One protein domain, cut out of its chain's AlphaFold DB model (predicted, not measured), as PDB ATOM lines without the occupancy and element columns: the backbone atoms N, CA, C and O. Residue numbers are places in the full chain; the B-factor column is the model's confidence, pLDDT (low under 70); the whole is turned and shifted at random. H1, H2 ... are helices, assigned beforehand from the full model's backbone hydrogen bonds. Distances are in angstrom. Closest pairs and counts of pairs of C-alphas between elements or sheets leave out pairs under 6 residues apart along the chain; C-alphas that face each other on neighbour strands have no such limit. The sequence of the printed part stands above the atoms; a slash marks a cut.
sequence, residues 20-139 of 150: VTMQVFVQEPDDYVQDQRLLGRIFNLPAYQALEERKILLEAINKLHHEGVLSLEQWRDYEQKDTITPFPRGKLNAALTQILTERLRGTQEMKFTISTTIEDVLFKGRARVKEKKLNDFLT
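This is residues 20 to 139 of the 150 residues of a protein of Trypanosoma cruzi (UniProt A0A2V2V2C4). The long helix H3 joins two ends of a stretched-out model: at one end is a loose group of short helices, H1, H2 and H7, and at the other H5 meets H3 with its first turn, residues 87 to 88, and runs away from it, with H4 and H6 packed on H5. H6 also runs back alongside H3, and residues 103 to 109 stick out beyond the H5 end. The printed part has 120 residues with seven named helices, H1 to H7 in chain order, and no named strand; the class is all helix. It is loose, with a radius of gyration of the C-alphas of 17.4 A, and spans 56 by 28 by 20 A, only just elongated.

H1 is residues 22 to 25, with C-alpha 22 at (208.858, 167.818, 146.634), and H2 is residues 36 to 43. H3, residues 46 to 66, is 30.5 A long. H4 is residues 72 to 77. H5, residues 86 to 104, is 26.6 A long. H6 is residues 118 to 123, and H7, residues 134 to 139, ends at C-alpha 139 at (205.682, 176.972, 138.254).

The hub, H5, touches H3, about perpendicular at 75 degrees, with residues 87 to 88 alone; the closest C-alphas, of Leu 57 and Pro 88, are 5.8 A apart. H5 touches H6 at 74 degrees, about perpendicular, closest at C-alphas of Leu 92 and Val 121, 6.7 A, with its residues 88 to 95 alone. H5 touches H4 at 85 degrees, about perpendicular, closest at C-alphas of Leu 72 and Leu 96, 6.9 A, with its residues 92 to 96 alone. H3 touches H6 with residues 54 to 61 alone, at a shallow tilt of 3 degrees, opposite ways; the closest C-alphas are those of Leu 57 and Leu 122, 6.5 A. H2 and H3 are close but not clearly touching, closest at C-alphas of Ile 42 and Tyr 48, 6.6 A. H1 and H7 only just touch, with 3 pairs of C-alphas within 8 A, the closest those of Met 22 and Leu 134, 5.3 A. H2 and H7 are only just apart, at 8.1 A. Every O i to N i+4 pair is within hydrogen-bond range in H2, H3, H5, H6 and H7, against 1 of 2 in H4; H1 is too short for such a pair, and its one O i to N i+3 pair is not within range.

The two C-alphas farthest apart, of Gln 34 and Gly 106, lie 57.2 A from each other. The printed part has no cut; the link from H5 to H6 is long, 13 residues, and residues 103 to 109, of which 103 to 104 belong to H5, stand free. The mean pLDDT of the printed part is 81.2, with residues 106 to 115 and 125 to 131 under 70.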
ATOM      1  N   VAL A  20     209.547 174.083 150.401       79.31
ATOM      2  CA  VAL A  20     210.101 172.762 150.714       79.31
ATOM      3  C   VAL A  20     210.433 171.971 149.449       79.31
ATOM      4  O   VAL A  20     210.014 172.313 148.341       79.31
ATOM      5  N   THR A  21     211.210 170.900 149.586       83.44
ATOM      6  CA  THR A  21     211.429 169.965 148.476       83.44
ATOM      7  C   THR A  21     210.166 169.148 148.219       83.44
ATOM      8  O   THR A  21     209.393 168.866 149.136       83.44
ATOM      9  N   MET A  22     209.978 168.701 146.977       81.88
ATOM     10  CA  MET A  22     208.858 167.818 146.634       81.88
ATOM     11  C   MET A  22     208.846 166.527 147.466       81.88
ATOM     12  O   MET A  22     207.786 165.974 147.726       81.88
ATOM     13  N   GLN A  23     210.012 166.057 147.923       78.62
ATOM     14  CA  GLN A  23     210.105 164.902 148.819       78.62
ATOM     15  C   GLN A  23     209.447 165.143 150.188       78.62
ATOM     16  O   GLN A  23     208.873 164.218 150.756       78.62
ATOM     17  N   VAL A  24     209.559 166.356 150.728       81.12
ATOM     18  CA  VAL A  24     208.934 166.722 152.005       81.12
ATOM     19  C   VAL A  24     207.438 166.954 151.799       81.12
ATOM     20  O   VAL A  24     206.632 166.397 152.529       81.12
ATOM     21  N   PHE A  25     207.062 167.657 150.728       84.19
ATOM     22  CA  PHE A  25     205.659 167.926 150.401       84.19
ATOM     23  C   PHE A  25     204.803 166.653 150.234       84.19
ATOM     24  O   PHE A  25     203.688 166.600 150.730       84.19
ATOM     25  N   VAL A  26     205.318 165.605 149.577       83.81
ATOM     26  CA  VAL A  26     204.580 164.339 149.326       83.81
ATOM     27  C   VAL A  26     204.367 163.507 150.610       83.81
ATOM     28  O   VAL A  26     203.703 162.466 150.596       83.81
ATOM     29  N   GLN A  27     204.952 163.909 151.741       82.56
ATOM     30  CA  GLN A  27     204.661 163.270 153.026       82.56
ATOM     31  C   GLN A  27     203.325 163.752 153.579       82.56
ATOM     32  O   GLN A  27     202.468 162.912 153.839       82.56
ATOM     33  N   GLU A  28     203.148 165.069 153.669       84.44
ATOM     34  CA  GLU A  28     201.994 165.724 154.295       84.44
ATOM     35  C   GLU A  28     201.589 166.954 153.456       84.44
ATOM     36  O   GLU A  28     201.886 168.091 153.814       84.44
ATOM     37  N   PRO A  29     200.968 166.763 152.275       82.69
ATOM     38  CA  PRO A  29     200.681 167.865 151.352       82.69
ATOM     39  C   PRO A  29     199.656 168.869 151.908       82.69
ATOM     40  O   PRO A  29     199.712 170.053 151.557       82.69
ATOM     41  N   ASP A  30     198.762 168.417 152.791       81.94
ATOM     42  CA  ASP A  30     197.755 169.245 153.469       81.94
ATOM     43  C   ASP A  30     198.376 170.309 154.393       81.94
ATOM     44  O   ASP A  30     197.816 171.399 154.527       81.94
ATOM     45  N   ASP A  31     199.570 170.056 154.939       83.25
ATOM     46  CA  ASP A  31     200.288 170.998 155.811       83.25
ATOM     47  C   ASP A  31     200.827 172.214 155.044       83.25
ATOM     48  O   ASP A  31     201.046 173.287 155.611       83.25
ATOM     49  N   TYR A  32     201.018 172.066 153.731       76.69
ATOM     50  CA  TYR A  32     201.594 173.098 152.869       76.69
ATOM     51  C   TYR A  32     200.553 173.812 152.004       76.69
ATOM     52  O   TYR A  32     200.773 174.952 151.586       76.69
ATOM     53  N   VAL A  33     199.429 173.162 151.689       78.00
ATOM     54  CA  VAL A  33     198.406 173.711 150.790       78.00
ATOM     55  C   VAL A  33     197.016 173.525 151.392       78.00
ATOM     56  O   VAL A  33     196.393 172.485 151.254       78.00
ATOM     57  N   GLN A  34     196.471 174.594 151.970       76.00
ATOM     58  CA  GLN A  34     195.118 174.582 152.550       76.00
ATOM     59  C   GLN A  34     193.996 174.591 151.491       76.00
ATOM     60  O   GLN A  34     192.862 174.195 151.759       76.00
ATOM     61  N   ASP A  35     194.287 175.063 150.274       81.25
ATOM     62  CA  ASP A  35     193.319 175.098 149.173       81.25
ATOM     63  C   ASP A  35     193.115 173.691 148.588       81.25
ATOM     64  O   ASP A  35     193.874 173.229 147.735       81.25
ATOM     65  N   GLN A  36     192.032 173.034 148.998       81.81
ATOM     66  CA  GLN A  36     191.668 171.684 148.555       81.81
ATOM     67  C   GLN A  36     191.467 171.575 147.029       81.81
ATOM     68  O   GLN A  36     191.734 170.531 146.431       81.81
ATOM     69  N   ARG A  37     191.068 172.662 146.344       82.12
ATOM     70  CA  ARG A  37     190.984 172.671 144.870       82.12
ATOM     71  C   ARG A  37     192.369 172.711 144.232       82.12
ATOM     72  O   ARG A  37     192.546 172.183 143.135       82.12
ATOM     73  N   LEU A  38     193.341 173.358 144.879       80.62
ATOM     74  CA  LEU A  38     194.739 173.323 144.451       80.62
ATOM     75  C   LEU A  38     195.330 171.935 144.625       80.62
ATOM     76  O   LEU A  38     195.918 171.422 143.678       80.62
ATOM     77  N   LEU A  39     195.147 171.338 145.802       82.75
ATOM     78  CA  LEU A  39     195.634 169.995 146.097       82.75
ATOM     79  C   LEU A  39     195.103 168.980 145.095       82.75
ATOM     80  O   LEU A  39     195.895 168.281 144.474       82.75
ATOM     81  N   GLY A  40     193.795 168.996 144.819       85.31
ATOM     82  CA  GLY A  40     193.215 168.123 143.798       85.31
ATOM     83  C   GLY A  40     193.850 168.309 142.414       85.31
ATOM     84  O   GLY A  40     194.069 167.338 141.697       85.31
ATOM     85  N   ARG A  41     194.215 169.541 142.027       82.94
ATOM     86  CA  ARG A  41     194.958 169.772 140.775       82.94
ATOM     87  C   ARG A  41     196.373 169.211 140.836       82.94
ATOM     88  O   ARG A  41     196.794 168.612 139.856       82.94
ATOM     89  N   ILE A  42     197.077 169.386 141.955       83.06
ATOM     90  CA  ILE A  42     198.441 168.878 142.155       83.06
ATOM     91  C   ILE A  42     198.461 167.348 142.113       83.06
ATOM     92  O   ILE A  42     199.294 166.784 141.411       83.06
ATOM     93  N   PHE A  43     197.521 166.687 142.787       85.62
ATOM     94  CA  PHE A  43     197.413 165.225 142.820       85.62
ATOM     95  C   PHE A  43     197.155 164.619 141.438       85.62
ATOM     96  O   PHE A  43     197.649 163.539 141.124       85.62
ATOM     97  N   ASN A  44     196.450 165.350 140.574       86.88
ATOM     98  CA  ASN A  44     196.206 164.941 139.193       86.88
ATOM     99  C   ASN A  44     197.402 165.172 138.251       86.88
ATOM    100  O   ASN A  44     197.332 164.786 137.084       86.88
ATOM    101  N   LEU A  45     198.496 165.799 138.704       85.12
ATOM    102  CA  LEU A  45     199.676 166.004 137.863       85.12
ATOM    103  C   LEU A  45     200.438 164.678 137.688       85.12
ATOM    104  O   LEU A  45     200.848 164.083 138.689       85.12
ATOM    105  N   PRO A  46     200.768 164.261 136.448       83.25
ATOM    106  CA  PRO A  46     201.567 163.053 136.211       83.25
ATOM    107  C   PRO A  46     202.918 163.087 136.937       83.25
ATOM    108  O   PRO A  46     203.426 162.074 137.418       83.25
ATOM    109  N   ALA A  47     203.506 164.279 137.056       80.62
ATOM    110  CA  ALA A  47     204.765 164.473 137.756       80.62
ATOM    111  C   ALA A  47     204.637 164.288 139.282       80.62
ATOM    112  O   ALA A  47     205.608 163.873 139.915       80.62
ATOM    113  N   TYR A  48     203.464 164.563 139.864       84.31
ATOM    114  CA  TYR A  48     203.177 164.308 141.278       84.31
ATOM    115  C   TYR A  48     202.917 162.816 141.525       84.31
ATOM    116  O   TYR A  48     203.539 162.231 142.406       84.31
ATOM    117  N   GLN A  49     202.131 162.160 140.666       84.88
ATOM    118  CA  GLN A  49     201.923 160.705 140.717       84.88
ATOM    119  C   GLN A  49     203.250 159.930 140.642       84.88
ATOM    120  O   GLN A  49     203.495 159.002 141.410       84.88
ATOM    121  N   ALA A  50     204.177 160.365 139.782       83.38
ATOM    122  CA  ALA A  50     205.513 159.777 139.702       83.38
ATOM    123  C   ALA A  50     206.334 159.935 141.001       83.38
ATOM    124  O   ALA A  50     207.212 159.110 141.277       83.38
ATOM    125  N   LEU A  51     206.083 160.987 141.790       83.62
ATOM    126  CA  LEU A  51     206.709 161.189 143.098       83.62
ATOM    127  C   LEU A  51     206.087 160.294 144.174       83.62
ATOM    128  O   LEU A  51     206.834 159.729 144.970       83.62
ATOM    129  N   GLU A  52     204.767 160.112 144.169       85.19
ATOM    130  CA  GLU A  52     204.080 159.151 145.043       85.19
ATOM    131  C   GLU A  52     204.525 157.717 144.767       85.19
ATOM    132  O   GLU A  52     204.941 157.012 145.686       85.19
ATOM    133  N   GLU A  53     204.560 157.308 143.496       86.00
ATOM    134  CA  GLU A  53     205.122 156.014 143.110       86.00
ATOM    135  C   GLU A  53     206.549 155.870 143.644       86.00
ATOM    136  O   GLU A  53     206.908 154.846 144.218       86.00
ATOM    137  N   ARG A  54     207.377 156.910 143.496       84.19
ATOM    138  CA  ARG A  54     208.751 156.908 144.003       84.19
ATOM    139  C   ARG A  54     208.820 156.778 145.527       84.19
ATOM    140  O   ARG A  54     209.716 156.080 145.998       84.19
ATOM    141  N   LYS A  55     207.924 157.420 146.282       86.62
ATOM    142  CA  LYS A  55     207.831 157.282 147.745       86.62
ATOM    143  C   LYS A  55     207.564 155.827 148.126       86.62
ATOM    144  O   LYS A  55     208.335 155.264 148.896       86.62
ATOM    145  N   ILE A  56     206.572 155.198 147.493       90.19
ATOM    146  CA  ILE A  56     206.227 153.784 147.713       90.19
ATOM    147  C   ILE A  56     207.422 152.865 147.404       90.19
ATOM    148  O   ILE A  56     207.685 151.903 148.123       90.19
ATOM    149  N   LEU A  57     208.175 153.160 146.341       89.81
ATOM    150  CA  LEU A  57     209.376 152.397 145.993       89.81
ATOM    151  C   LEU A  57     210.491 152.549 147.034       89.81
ATOM    152  O   LEU A  57     211.123 151.557 147.377       89.81
ATOM    153  N   LEU A  58     210.738 153.765 147.538       88.12
ATOM    154  CA  LEU A  58     211.750 154.009 148.575       88.12
ATOM    155  C   LEU A  58     211.408 153.304 149.886       88.12
ATOM    156  O   LEU A  58     212.292 152.737 150.520       88.12
ATOM    157  N   GLU A  59     210.138 153.322 150.280       90.19
ATOM    158  CA  GLU A  59     209.668 152.622 151.473       90.19
ATOM    159  C   GLU A  59     209.907 151.112 151.362       90.19
ATOM    160  O   GLU A  59     210.470 150.503 152.271       90.19
ATOM    161  N   ALA A  60     209.579 150.522 150.208       91.69
ATOM    162  CA  ALA A  60     209.851 149.113 149.946       91.69
ATOM    163  C   ALA A  60     211.351 148.789 149.945       91.69
ATOM    164  O   ALA A  60     211.740 147.772 150.510       91.69
ATOM    165  N   ILE A  61     212.195 149.644 149.356       90.44
ATOM    166  CA  ILE A  61     213.659 149.475 149.371       90.44
ATOM    167  C   ILE A  61     214.181 149.486 150.800       90.44
ATOM    168  O   ILE A  61     214.894 148.570 151.194       90.44
ATOM    169  N   ASN A  62     213.793 150.493 151.584       91.06
ATOM    170  CA  ASN A  62     214.199 150.590 152.977       91.06
ATOM    171  C   ASN A  62     213.787 149.330 153.732       91.06
ATOM    172  O   ASN A  62     214.629 148.722 154.382       91.06
ATOM    173  N   LYS A  63     212.532 148.897 153.607       93.44
ATOM    174  CA  LYS A  63     212.051 147.677 154.256       93.44
ATOM    175  C   LYS A  63     212.870 146.446 153.852       93.44
ATOM    176  O   LYS A  63     213.395 145.759 154.721       93.44
ATOM    177  N   LEU A  64     213.060 146.226 152.554       93.44
ATOM    178  CA  LEU A  64     213.853 145.110 152.035       93.44
ATOM    179  C   LEU A  64     215.303 145.147 152.534       93.44
ATOM    180  O   LEU A  64     215.835 144.111 152.916       93.44
ATOM    181  N   HIS A  65     215.922 146.328 152.624       91.75
ATOM    182  CA  HIS A  65     217.267 146.484 153.182       91.75
ATOM    183  C   HIS A  65     217.340 146.108 154.667       91.75
ATOM    184  O   HIS A  65     218.292 145.440 155.067       91.75
ATOM    185  N   HIS A  66     216.342 146.487 155.474       92.31
ATOM    186  CA  HIS A  66     216.276 146.084 156.887       92.31
ATOM    187  C   HIS A  66     216.096 144.568 157.043       92.31
ATOM    188  O   HIS A  66     216.565 143.991 158.019       92.31
ATOM    189  N   GLU A  67     215.466 143.924 156.063       92.94
ATOM    190  CA  GLU A  67     215.277 142.473 156.004       92.94
ATOM    191  C   GLU A  67     216.422 141.736 155.278       92.94
ATOM    192  O   GLU A  67     216.372 140.522 155.096       92.94
ATOM    193  N   GLY A  68     217.480 142.450 154.871       90.81
ATOM    194  CA  GLY A  68     218.669 141.873 154.233       90.81
ATOM    195  C   GLY A  68     218.517 141.525 152.747       90.81
ATOM    196  O   GLY A  68     219.405 140.895 152.171       90.81
ATOM    197  N   VAL A  69     217.427 141.947 152.103       92.75
ATOM    198  CA  VAL A  69     217.159 141.740 150.674       92.75
ATOM    199  C   VAL A  69     217.671 142.940 149.875       92.75
ATOM    200  O   VAL A  69     216.993 143.953 149.719       92.75
ATOM    201  N   LEU A  70     218.893 142.829 149.357       88.81
ATOM    202  CA  LEU A  70     219.593 143.887 148.617       88.81
ATOM    203  C   LEU A  70     219.604 143.647 147.101       88.81
ATOM    204  O   LEU A  70     219.726 144.587 146.310       88.81
ATOM    205  N   SER A  71     219.472 142.389 146.679       89.50
ATOM    206  CA  SER A  71     219.536 141.980 145.277       89.50
ATOM    207  C   SER A  71     218.288 141.235 144.820       89.50
ATOM    208  O   SER A  71     217.528 140.671 145.610       89.50
ATOM    209  N   LEU A  72     218.100 141.189 143.501       87.88
ATOM    210  CA  LEU A  72     217.010 140.426 142.901       87.88
ATOM    211  C   LEU A  72     217.168 138.903 143.100       87.88
ATOM    212  O   LEU A  72     216.179 138.173 143.078       87.88
ATOM    213  N   GLU A  73     218.390 138.421 143.329       85.31
ATOM    214  CA  GLU A  73     218.635 137.034 143.733       85.31
ATOM    215  C   GLU A  73     218.066 136.738 145.114       85.31
ATOM    216  O   GLU A  73     217.319 135.781 145.276       85.31
ATOM    217  N   GLN A  74     218.356 137.595 146.091       89.56
ATOM    218  CA  GLN A  74     217.810 137.451 147.438       89.56
ATOM    219  C   GLN A  74     216.289 137.600 147.418       89.56
ATOM    220  O   GLN A  74     215.587 136.865 148.104       89.56
ATOM    221  N   TRP A  75     215.761 138.483 146.564       93.00
ATOM    222  CA  TRP A  75     214.325 138.576 146.329       93.00
ATOM    223  C   TRP A  75     213.723 137.264 145.812       93.00
ATOM    224  O   TRP A  75     212.598 136.941 146.180       93.00
ATOM    225  N   ARG A  76     214.428 136.484 144.979       88.38
ATOM    226  CA  ARG A  76     213.932 135.183 144.494       88.38
ATOM    227  C   ARG A  76     213.552 134.274 145.659       88.38
ATOM    228  O   ARG A  76     212.439 133.749 145.651       88.38
ATOM    229  N   ASP A  77     214.441 134.170 146.638       89.81
ATOM    230  CA  ASP A  77     214.355 133.216 147.746       89.81
ATOM    231  C   ASP A  77     213.685 133.823 148.996       89.81
ATOM    232  O   ASP A  77     213.432 133.133 149.977       89.81
ATOM    233  N   TYR A  78     213.349 135.113 148.953       93.44
ATOM    234  CA  TYR A  78     212.642 135.812 150.019       93.44
ATOM    235  C   TYR A  78     211.183 135.343 150.139       93.44
ATOM    236  O   TYR A  78     210.416 135.389 149.172       93.44
ATOM    237  N   GLU A  79     210.792 134.915 151.339       90.75
ATOM    238  CA  GLU A  79     209.476 134.322 151.615       90.75
ATOM    239  C   GLU A  79     208.392 135.375 151.888       90.75
ATOM    240  O   GLU A  79     207.251 135.232 151.457       90.75
ATOM    241  N   GLN A  80     208.739 136.488 152.542       92.12
ATOM    242  CA  GLN A  80     207.779 137.491 153.026       92.12
ATOM    243  C   GLN A  80     207.378 138.530 151.959       92.12
ATOM    244  O   GLN A  80     207.070 139.685 152.266       92.12
ATOM    245  N   LYS A  81     207.327 138.119 150.684       92.00
ATOM    246  CA  LYS A  81     206.992 138.989 149.538       92.00
ATOM    247  C   LYS A  81     205.648 139.685 149.700       92.00
ATOM    248  O   LYS A  81     205.498 140.811 149.237       92.00
ATOM    249  N   ASP A  82     204.690 139.039 150.357       91.88
ATOM    250  CA  ASP A  82     203.342 139.575 150.574       91.88
ATOM    251  C   ASP A  82     203.286 140.745 151.552       91.88
ATOM    252  O   ASP A  82     202.318 141.502 151.550       91.88
ATOM    253  N   THR A  83     204.344 140.947 152.336       92.06
ATOM    254  CA  THR A  83     204.456 142.099 153.230       92.06
ATOM    255  C   THR A  83     204.901 143.369 152.496       92.06
ATOM    256  O   THR A  83     204.860 144.460 153.072       92.06
ATOM    257  N   ILE A  84     205.356 143.247 151.245       93.00
ATOM    258  CA  ILE A  84     205.756 144.368 150.398       93.00
ATOM    259  C   ILE A  84     204.541 144.872 149.627       93.00
ATOM    260  O   ILE A  84     203.773 144.090 149.063       93.00
ATOM    261  N   THR A  85     204.404 146.197 149.545       93.00
ATOM    262  CA  THR A  85     203.335 146.852 148.789       93.00
ATOM    263  C   THR A  85     203.214 146.242 147.381       93.00
ATOM    264  O   THR A  85     204.236 146.018 146.718       93.00
ATOM    265  N   PRO A  86     201.989 145.983 146.873       94.00
ATOM    266  CA  PRO A  86     201.799 145.269 145.610       94.00
ATOM    267  C   PRO A  86     202.545 145.874 144.415       94.00
ATOM    268  O   PRO A  86     203.018 145.134 143.553       94.00
ATOM    269  N   PHE A  87     202.685 147.202 144.375       90.50
ATOM    270  CA  PHE A  87     203.330 147.917 143.274       90.50
ATOM    271  C   PHE A  87     204.845 147.620 143.145       90.50
ATOM    272  O   PHE A  87     205.250 147.109 142.096       90.50
ATOM    273  N   PRO A  88     205.698 147.853 144.170       91.19
ATOM    274  CA  PRO A  88     207.099 147.417 144.151       91.19
ATOM    275  C   PRO A  88     207.260 145.913 143.901       91.19
ATOM    276  O   PRO A  88     208.056 145.515 143.050       91.19
ATOM    277  N   ARG A  89     206.459 145.081 144.583       93.69
ATOM    278  CA  ARG A  89     206.482 143.616 144.440       93.69
ATOM    279  C   ARG A  89     206.255 143.181 142.990       93.69
ATOM    280  O   ARG A  89     206.989 142.342 142.473       93.69
ATOM    281  N   GLY A  90     205.270 143.778 142.317       92.75
ATOM    282  CA  GLY A  90     204.962 143.498 140.916       92.75
ATOM    283  C   GLY A  90     206.137 143.793 139.983       92.75
ATOM    284  O   GLY A  90     206.447 142.979 139.115       92.75
ATOM    285  N   LYS A  91     206.847 144.907 140.198       91.38
ATOM    286  CA  LYS A  91     208.043 145.249 139.411       91.38
ATOM    287  C   LYS A  91     209.194 144.274 139.623       91.38
ATOM    288  O   LYS A  91     209.817 143.864 138.646       91.38
ATOM    289  N   LEU A  92     209.463 143.894 140.873       91.44
ATOM    290  CA  LEU A  92     210.515 142.927 141.194       91.44
ATOM    291  C   LEU A  92     210.218 141.562 140.565       91.44
ATOM    292  O   LEU A  92     211.089 140.972 139.931       91.44
ATOM    293  N   ASN A  93     208.969 141.098 140.645       92.19
ATOM    294  CA  ASN A  93     208.553 139.848 140.011       92.19
ATOM    295  C   ASN A  93     208.630 139.916 138.481       92.19
ATOM    296  O   ASN A  93     209.112 138.975 137.859       92.19
ATOM    297  N   ALA A  94     208.217 141.028 137.866       91.06
ATOM    298  CA  ALA A  94     208.334 141.214 136.421       91.06
ATOM    299  C   ALA A  94     209.800 141.167 135.956       91.06
ATOM    300  O   ALA A  94     210.115 140.489 134.979       91.06
ATOM    301  N   ALA A  95     210.704 141.832 136.685       88.75
ATOM    302  CA  ALA A  95     212.134 141.795 136.400       88.75
ATOM    303  C   ALA A  95     212.720 140.382 136.561       88.75
ATOM    304  O   ALA A  95     213.482 139.930 135.708       88.75
ATOM    305  N   LEU A  96     212.326 139.659 137.613       87.94
ATOM    306  CA  LEU A  96     212.768 138.284 137.851       87.94
ATOM    307  C   LEU A  96     212.295 137.334 136.740       87.94
ATOM    308  O   LEU A  96     213.096 136.573 136.197       87.94
ATOM    309  N   THR A  97     211.024 137.422 136.341       88.56
ATOM    310  CA  THR A  97     210.466 136.640 135.229       88.56
ATOM    311  C   THR A  97     211.178 136.943 133.913       88.56
ATOM    312  O   THR A  97     211.488 136.016 133.164       88.56
ATOM    313  N   GLN A  98     211.488 138.216 133.639       84.50
ATOM    314  CA  GLN A  98     212.233 138.612 132.443       84.50
ATOM    315  C   GLN A  98     213.612 137.941 132.397       84.50
ATOM    316  O   GLN A  98     213.965 137.336 131.388       84.50
ATOM    317  N   ILE A  99     214.364 137.982 133.501       81.06
ATOM    318  CA  ILE A  99     215.687 137.346 133.593       81.06
ATOM    319  C   ILE A  99     215.597 135.831 133.383       81.06
ATOM    320  O   ILE A  99     216.395 135.263 132.638       81.06
ATOM    321  N   LEU A 100     214.627 135.167 134.020       81.62
ATOM    322  CA  LEU A 100     214.441 133.721 133.876       81.62
ATOM    323  C   LEU A 100     214.078 133.333 132.438       81.62
ATOM    324  O   LEU A 100     214.616 132.359 131.914       81.62
ATOM    325  N   THR A 101     213.221 134.119 131.788       81.94
ATOM    326  CA  THR A 101     212.792 133.893 130.400       81.94
ATOM    327  C   THR A 101     213.964 134.008 129.429       81.94
ATOM    328  O   THR A 101     214.170 133.120 128.604       81.94
ATOM    329  N   GLU A 102     214.775 135.060 129.553       78.00
ATOM    330  CA  GLU A 102     215.947 135.260 128.690       78.00
ATOM    331  C   GLU A 102     217.013 134.178 128.908       78.00
ATOM    332  O   GLU A 102     217.601 133.679 127.949       78.00
ATOM    333  N   ARG A 103     217.216 133.734 130.156       73.56
ATOM    334  CA  ARG A 103     218.166 132.656 130.469       73.56
ATOM    335  C   ARG A 103     217.758 131.321 129.845       73.56
ATOM    336  O   ARG A 103     218.620 130.595 129.356       73.56
ATOM    337  N   LEU A 104     216.462 131.006 129.842       73.31
ATOM    338  CA  LEU A 104     215.930 129.807 129.188       73.31
ATOM    339  C   LEU A 104     216.088 129.856 127.664       73.31
ATOM    340  O   LEU A 104     216.220 128.813 127.030       73.31
ATOM    341  N   ARG A 105     216.113 131.056 127.072       74.25
ATOM    342  CA  ARG A 105     216.238 131.251 125.623       74.25
ATOM    343  C   ARG A 105     217.676 131.164 125.096       74.25
ATOM    344  O   ARG A 105     217.883 131.335 123.898       74.25
ATOM    345  N   GLY A 106     218.660 130.891 125.959       64.50
ATOM    346  CA  GLY A 106     220.063 130.699 125.566       64.50
ATOM    347  C   GLY A 106     220.784 131.974 125.109       64.50
ATOM    348  O   GLY A 106     221.932 131.904 124.682       64.50
ATOM    349  N   THR A 107     220.151 133.147 125.218       56.62
ATOM    350  CA  THR A 107     220.740 134.464 124.938       56.62
ATOM    351  C   THR A 107     221.596 134.916 126.121       56.62
ATOM    352  O   THR A 107     221.278 135.851 126.856       56.62
ATOM    353  N   GLN A 108     222.700 134.209 126.344       58.88
ATOM    354  CA  GLN A 108     223.673 134.545 127.373       58.88
ATOM    355  C   GLN A 108     224.537 135.719 126.908       58.88
ATOM    356  O   GLN A 108     225.651 135.509 126.461       58.88
ATOM    357  N   GLU A 109     224.009 136.946 126.999       47.44
ATOM    358  CA  GLU A 109     224.813 138.182 126.957       47.44
ATOM    359  C   GLU A 109     224.047 139.451 127.402       47.44
ATOM    360  O   GLU A 109     224.343 140.564 126.972       47.44
ATOM    361  N   MET A 110     223.056 139.347 128.301       52.44
ATOM    362  CA  MET A 110     222.480 140.550 128.922       52.44
ATOM    363  C   MET A 110     223.176 140.903 130.236       52.44
ATOM    364  O   MET A 110     223.109 140.185 131.229       52.44
ATOM    365  N   LYS A 111     223.774 142.098 130.227       48.47
ATOM    366  CA  LYS A 111     224.432 142.851 131.309       48.47
ATOM    367  C   LYS A 111     223.504 143.224 132.487       48.47
ATOM    368  O   LYS A 111     223.770 144.194 133.187       48.47
ATOM    369  N   PHE A 112     222.399 142.501 132.683       47.03
ATOM    370  CA  PHE A 112     221.627 142.500 133.926       47.03
ATOM    371  C   PHE A 112     222.128 141.327 134.740       47.03
ATOM    372  O   PHE A 112     221.557 140.239 134.741       47.03
ATOM    373  N   THR A 113     223.270 141.534 135.382       51.91
ATOM    374  CA  THR A 113     223.796 140.568 136.328       51.91
ATOM    375  C   THR A 113     222.695 140.260 137.350       51.91
ATOM    376  O   THR A 113     221.944 141.149 137.757       51.91
ATOM    377  N   ILE A 114     222.612 139.012 137.803       52.72
ATOM    378  CA  ILE A 114     221.764 138.587 138.931       52.72
ATOM    379  C   ILE A 114     222.010 139.469 140.189       52.72
ATOM    380  O   ILE A 114     221.142 139.600 141.046       52.72
ATOM    381  N   SER A 115     223.143 140.185 140.225       53.44
ATOM    382  CA  SER A 115     223.491 141.257 141.163       53.44
ATOM    383  C   SER A 115     222.826 142.622 140.898       53.44
ATOM    384  O   SER A 115     223.305 143.630 141.413       53.44
ATOM    385  N   THR A 116     221.775 142.706 140.076       71.44
ATOM    386  CA  THR A 116     221.017 143.956 139.917       71.44
ATOM    387  C   THR A 116     220.384 144.288 141.266       71.44
ATOM    388  O   THR A 116     219.664 143.464 141.843       71.44
ATOM    389  N   THR A 117     220.693 145.474 141.788       82.25
ATOM    390  CA  THR A 117     220.190 145.910 143.091       82.25
ATOM    391  C   THR A 117     218.681 146.127 143.023       82.25
ATOM    392  O   THR A 117     218.127 146.455 141.967       82.25
ATOM    393  N   ILE A 118     217.990 145.956 144.151       85.31
ATOM    394  CA  ILE A 118     216.557 146.276 144.248       85.31
ATOM    395  C   ILE A 118     216.306 147.737 143.835       85.31
ATOM    396  O   ILE A 118     215.324 148.025 143.146       85.31
ATOM    397  N   GLU A 119     217.226 148.648 144.169       84.88
ATOM    398  CA  GLU A 119     217.174 150.049 143.746       84.88
ATOM    399  C   GLU A 119     217.163 150.201 142.221       84.88
ATOM    400  O   GLU A 119     216.302 150.901 141.679       84.88
ATOM    401  N   ASP A 120     218.072 149.521 141.521       83.25
ATOM    402  CA  ASP A 120     218.172 149.587 140.064       83.25
ATOM    403  C   ASP A 120     216.907 149.060 139.390       83.25
ATOM    404  O   ASP A 120     216.417 149.675 138.443       83.25
ATOM    405  N   VAL A 121     216.334 147.958 139.886       83.69
ATOM    406  CA  VAL A 121     215.093 147.390 139.333       83.69
ATOM    407  C   VAL A 121     213.918 148.348 139.521       83.69
ATOM    408  O   VAL A 121     213.129 148.562 138.597       83.69
ATOM    409  N   LEU A 122     213.792 148.945 140.706       83.19
ATOM    410  CA  LEU A 122     212.653 149.797 141.032       83.19
ATOM    411  C   LEU A 122     212.751 151.191 140.388       83.19
ATOM    412  O   LEU A 122     211.715 151.746 139.993       83.19
ATOM    413  N   PHE A 123     213.964 151.736 140.221       78.81
ATOM    414  CA  PHE A 123     214.204 153.083 139.680       78.81
ATOM    415  C   PHE A 123     214.672 153.156 138.228       78.81
ATOM    416  O   PHE A 123     214.820 154.274 137.718       78.81
ATOM    417  N   LYS A 124     214.868 152.026 137.540       71.56
ATOM    418  CA  LYS A 124     215.340 151.984 136.149       71.56
ATOM    419  C   LYS A 124     214.653 153.038 135.267       71.56
ATOM    420  O   LYS A 124     213.434 153.036 135.105       71.56
ATOM    421  N   GLY A 125     215.451 153.952 134.706       60.75
ATOM    422  CA  GLY A 125     214.996 154.962 133.744       60.75
ATOM    423  C   GLY A 125     214.207 156.152 134.312       60.75
ATOM    424  O   GLY A 125     213.702 156.949 133.526       60.75
ATOM    425  N   ARG A 126     214.087 156.324 135.641       61.94
ATOM    426  CA  ARG A 126     213.331 157.449 136.229       61.94
ATOM    427  C   ARG A 126     214.231 158.593 136.705       61.94
ATOM    428  O   ARG A 126     215.027 158.442 137.631       61.94
ATOM    429  N   ALA A 127     214.043 159.779 136.120       56.97
ATOM    430  CA  ALA A 127     214.727 161.008 136.522       56.97
ATOM    431  C   ALA A 127     214.397 161.424 137.976       56.97
ATOM    432  O   ALA A 127     213.291 161.212 138.483       56.97
ATOM    433  N   ARG A 128     215.368 162.034 138.672       60.62
ATOM    434  CA  ARG A 128     215.258 162.470 140.078       60.62
ATOM    435  C   ARG A 128     214.431 163.759 140.203       60.62
ATOM    436  O   ARG A 128     214.975 164.845 140.338       60.62
ATOM    437  N   VAL A 129     213.102 163.651 140.182       58.38
ATOM    438  CA  VAL A 129     212.195 164.807 140.394       58.38
ATOM    439  C   VAL A 129     212.189 165.287 141.862       58.38
ATOM    440  O   VAL A 129     211.844 166.435 142.126       58.38
ATOM    441  N   LYS A 130     212.641 164.449 142.809       64.12
ATOM    442  CA  LYS A 130     212.554 164.676 144.268       64.12
ATOM    443  C   LYS A 130     213.295 165.918 144.791       64.12
ATOM    444  O   LYS A 130     212.903 166.470 145.811       64.12
ATOM    445  N   GLU A 131     214.367 166.328 144.112       66.88
ATOM    446  CA  GLU A 131     215.264 167.404 144.569       66.88
ATOM    447  C   GLU A 131     214.749 168.798 144.184       66.88
ATOM    448  O   GLU A 131     215.281 169.808 144.639       66.88
ATOM    449  N   LYS A 132     213.695 168.872 143.363       76.38
ATOM    450  CA  LYS A 132     213.085 170.147 142.992       76.38
ATOM    451  C   LYS A 132     212.310 170.720 144.170       76.38
ATOM    452  O   LYS A 132     211.619 169.995 144.890       76.38
ATOM    453  N   LYS A 133     212.402 172.037 144.332       79.94
ATOM    454  CA  LYS A 133     211.562 172.761 145.277       79.94
ATOM    455  C   LYS A 133     210.116 172.798 144.781       79.94
ATOM    456  O   LYS A 133     209.882 172.824 143.570       79.94
ATOM    457  N   LEU A 134     209.167 172.817 145.712       78.19
ATOM    458  CA  LEU A 134     207.731 172.845 145.440       78.19
ATOM    459  C   LEU A 134     207.365 173.996 144.496       78.19
ATOM    460  O   LEU A 134     206.682 173.779 143.499       78.19
ATOM    461  N   ASN A 135     207.906 175.196 144.722       76.75
ATOM    462  CA  ASN A 135     207.606 176.353 143.870       76.75
ATOM    463  C   ASN A 135     208.126 176.185 142.441       76.75
ATOM    464  O   ASN A 135     207.427 176.532 141.487       76.75
ATOM    465  N   ASP A 136     209.323 175.615 142.282       80.31
ATOM    466  CA  ASP A 136     209.917 175.360 140.968       80.31
ATOM    467  C   ASP A 136     209.137 174.277 140.210       80.31
ATOM    468  O   ASP A 136     208.990 174.346 138.988       80.31
ATOM    469  N   PHE A 137     208.634 173.275 140.935       78.81
ATOM    470  CA  PHE A 137     207.782 172.220 140.397       78.81
ATOM    471  C   PHE A 137     206.438 172.780 139.919       78.81
ATOM    472  O   PHE A 137     206.071 172.589 138.760       78.81
ATOM    473  N   LEU A 138     205.742 173.531 140.777       77.06
ATOM    474  CA  LEU A 138     204.428 174.096 140.477       77.06
ATOM    475  C   LEU A 138     204.483 175.129 139.355       77.06
ATOM    476  O   LEU A 138     203.618 175.113 138.487       77.06
ATOM    477  N   THR A 139     205.504 175.989 139.333       75.94
ATOM    478  CA  THR A 139     205.682 176.972 138.254       75.94
ATOM    479  C   THR A 139     205.814 176.262 136.907       75.94
ATOM    480  O   THR A 139     205.113 176.596 135.962       75.94
TER     481      THR A 139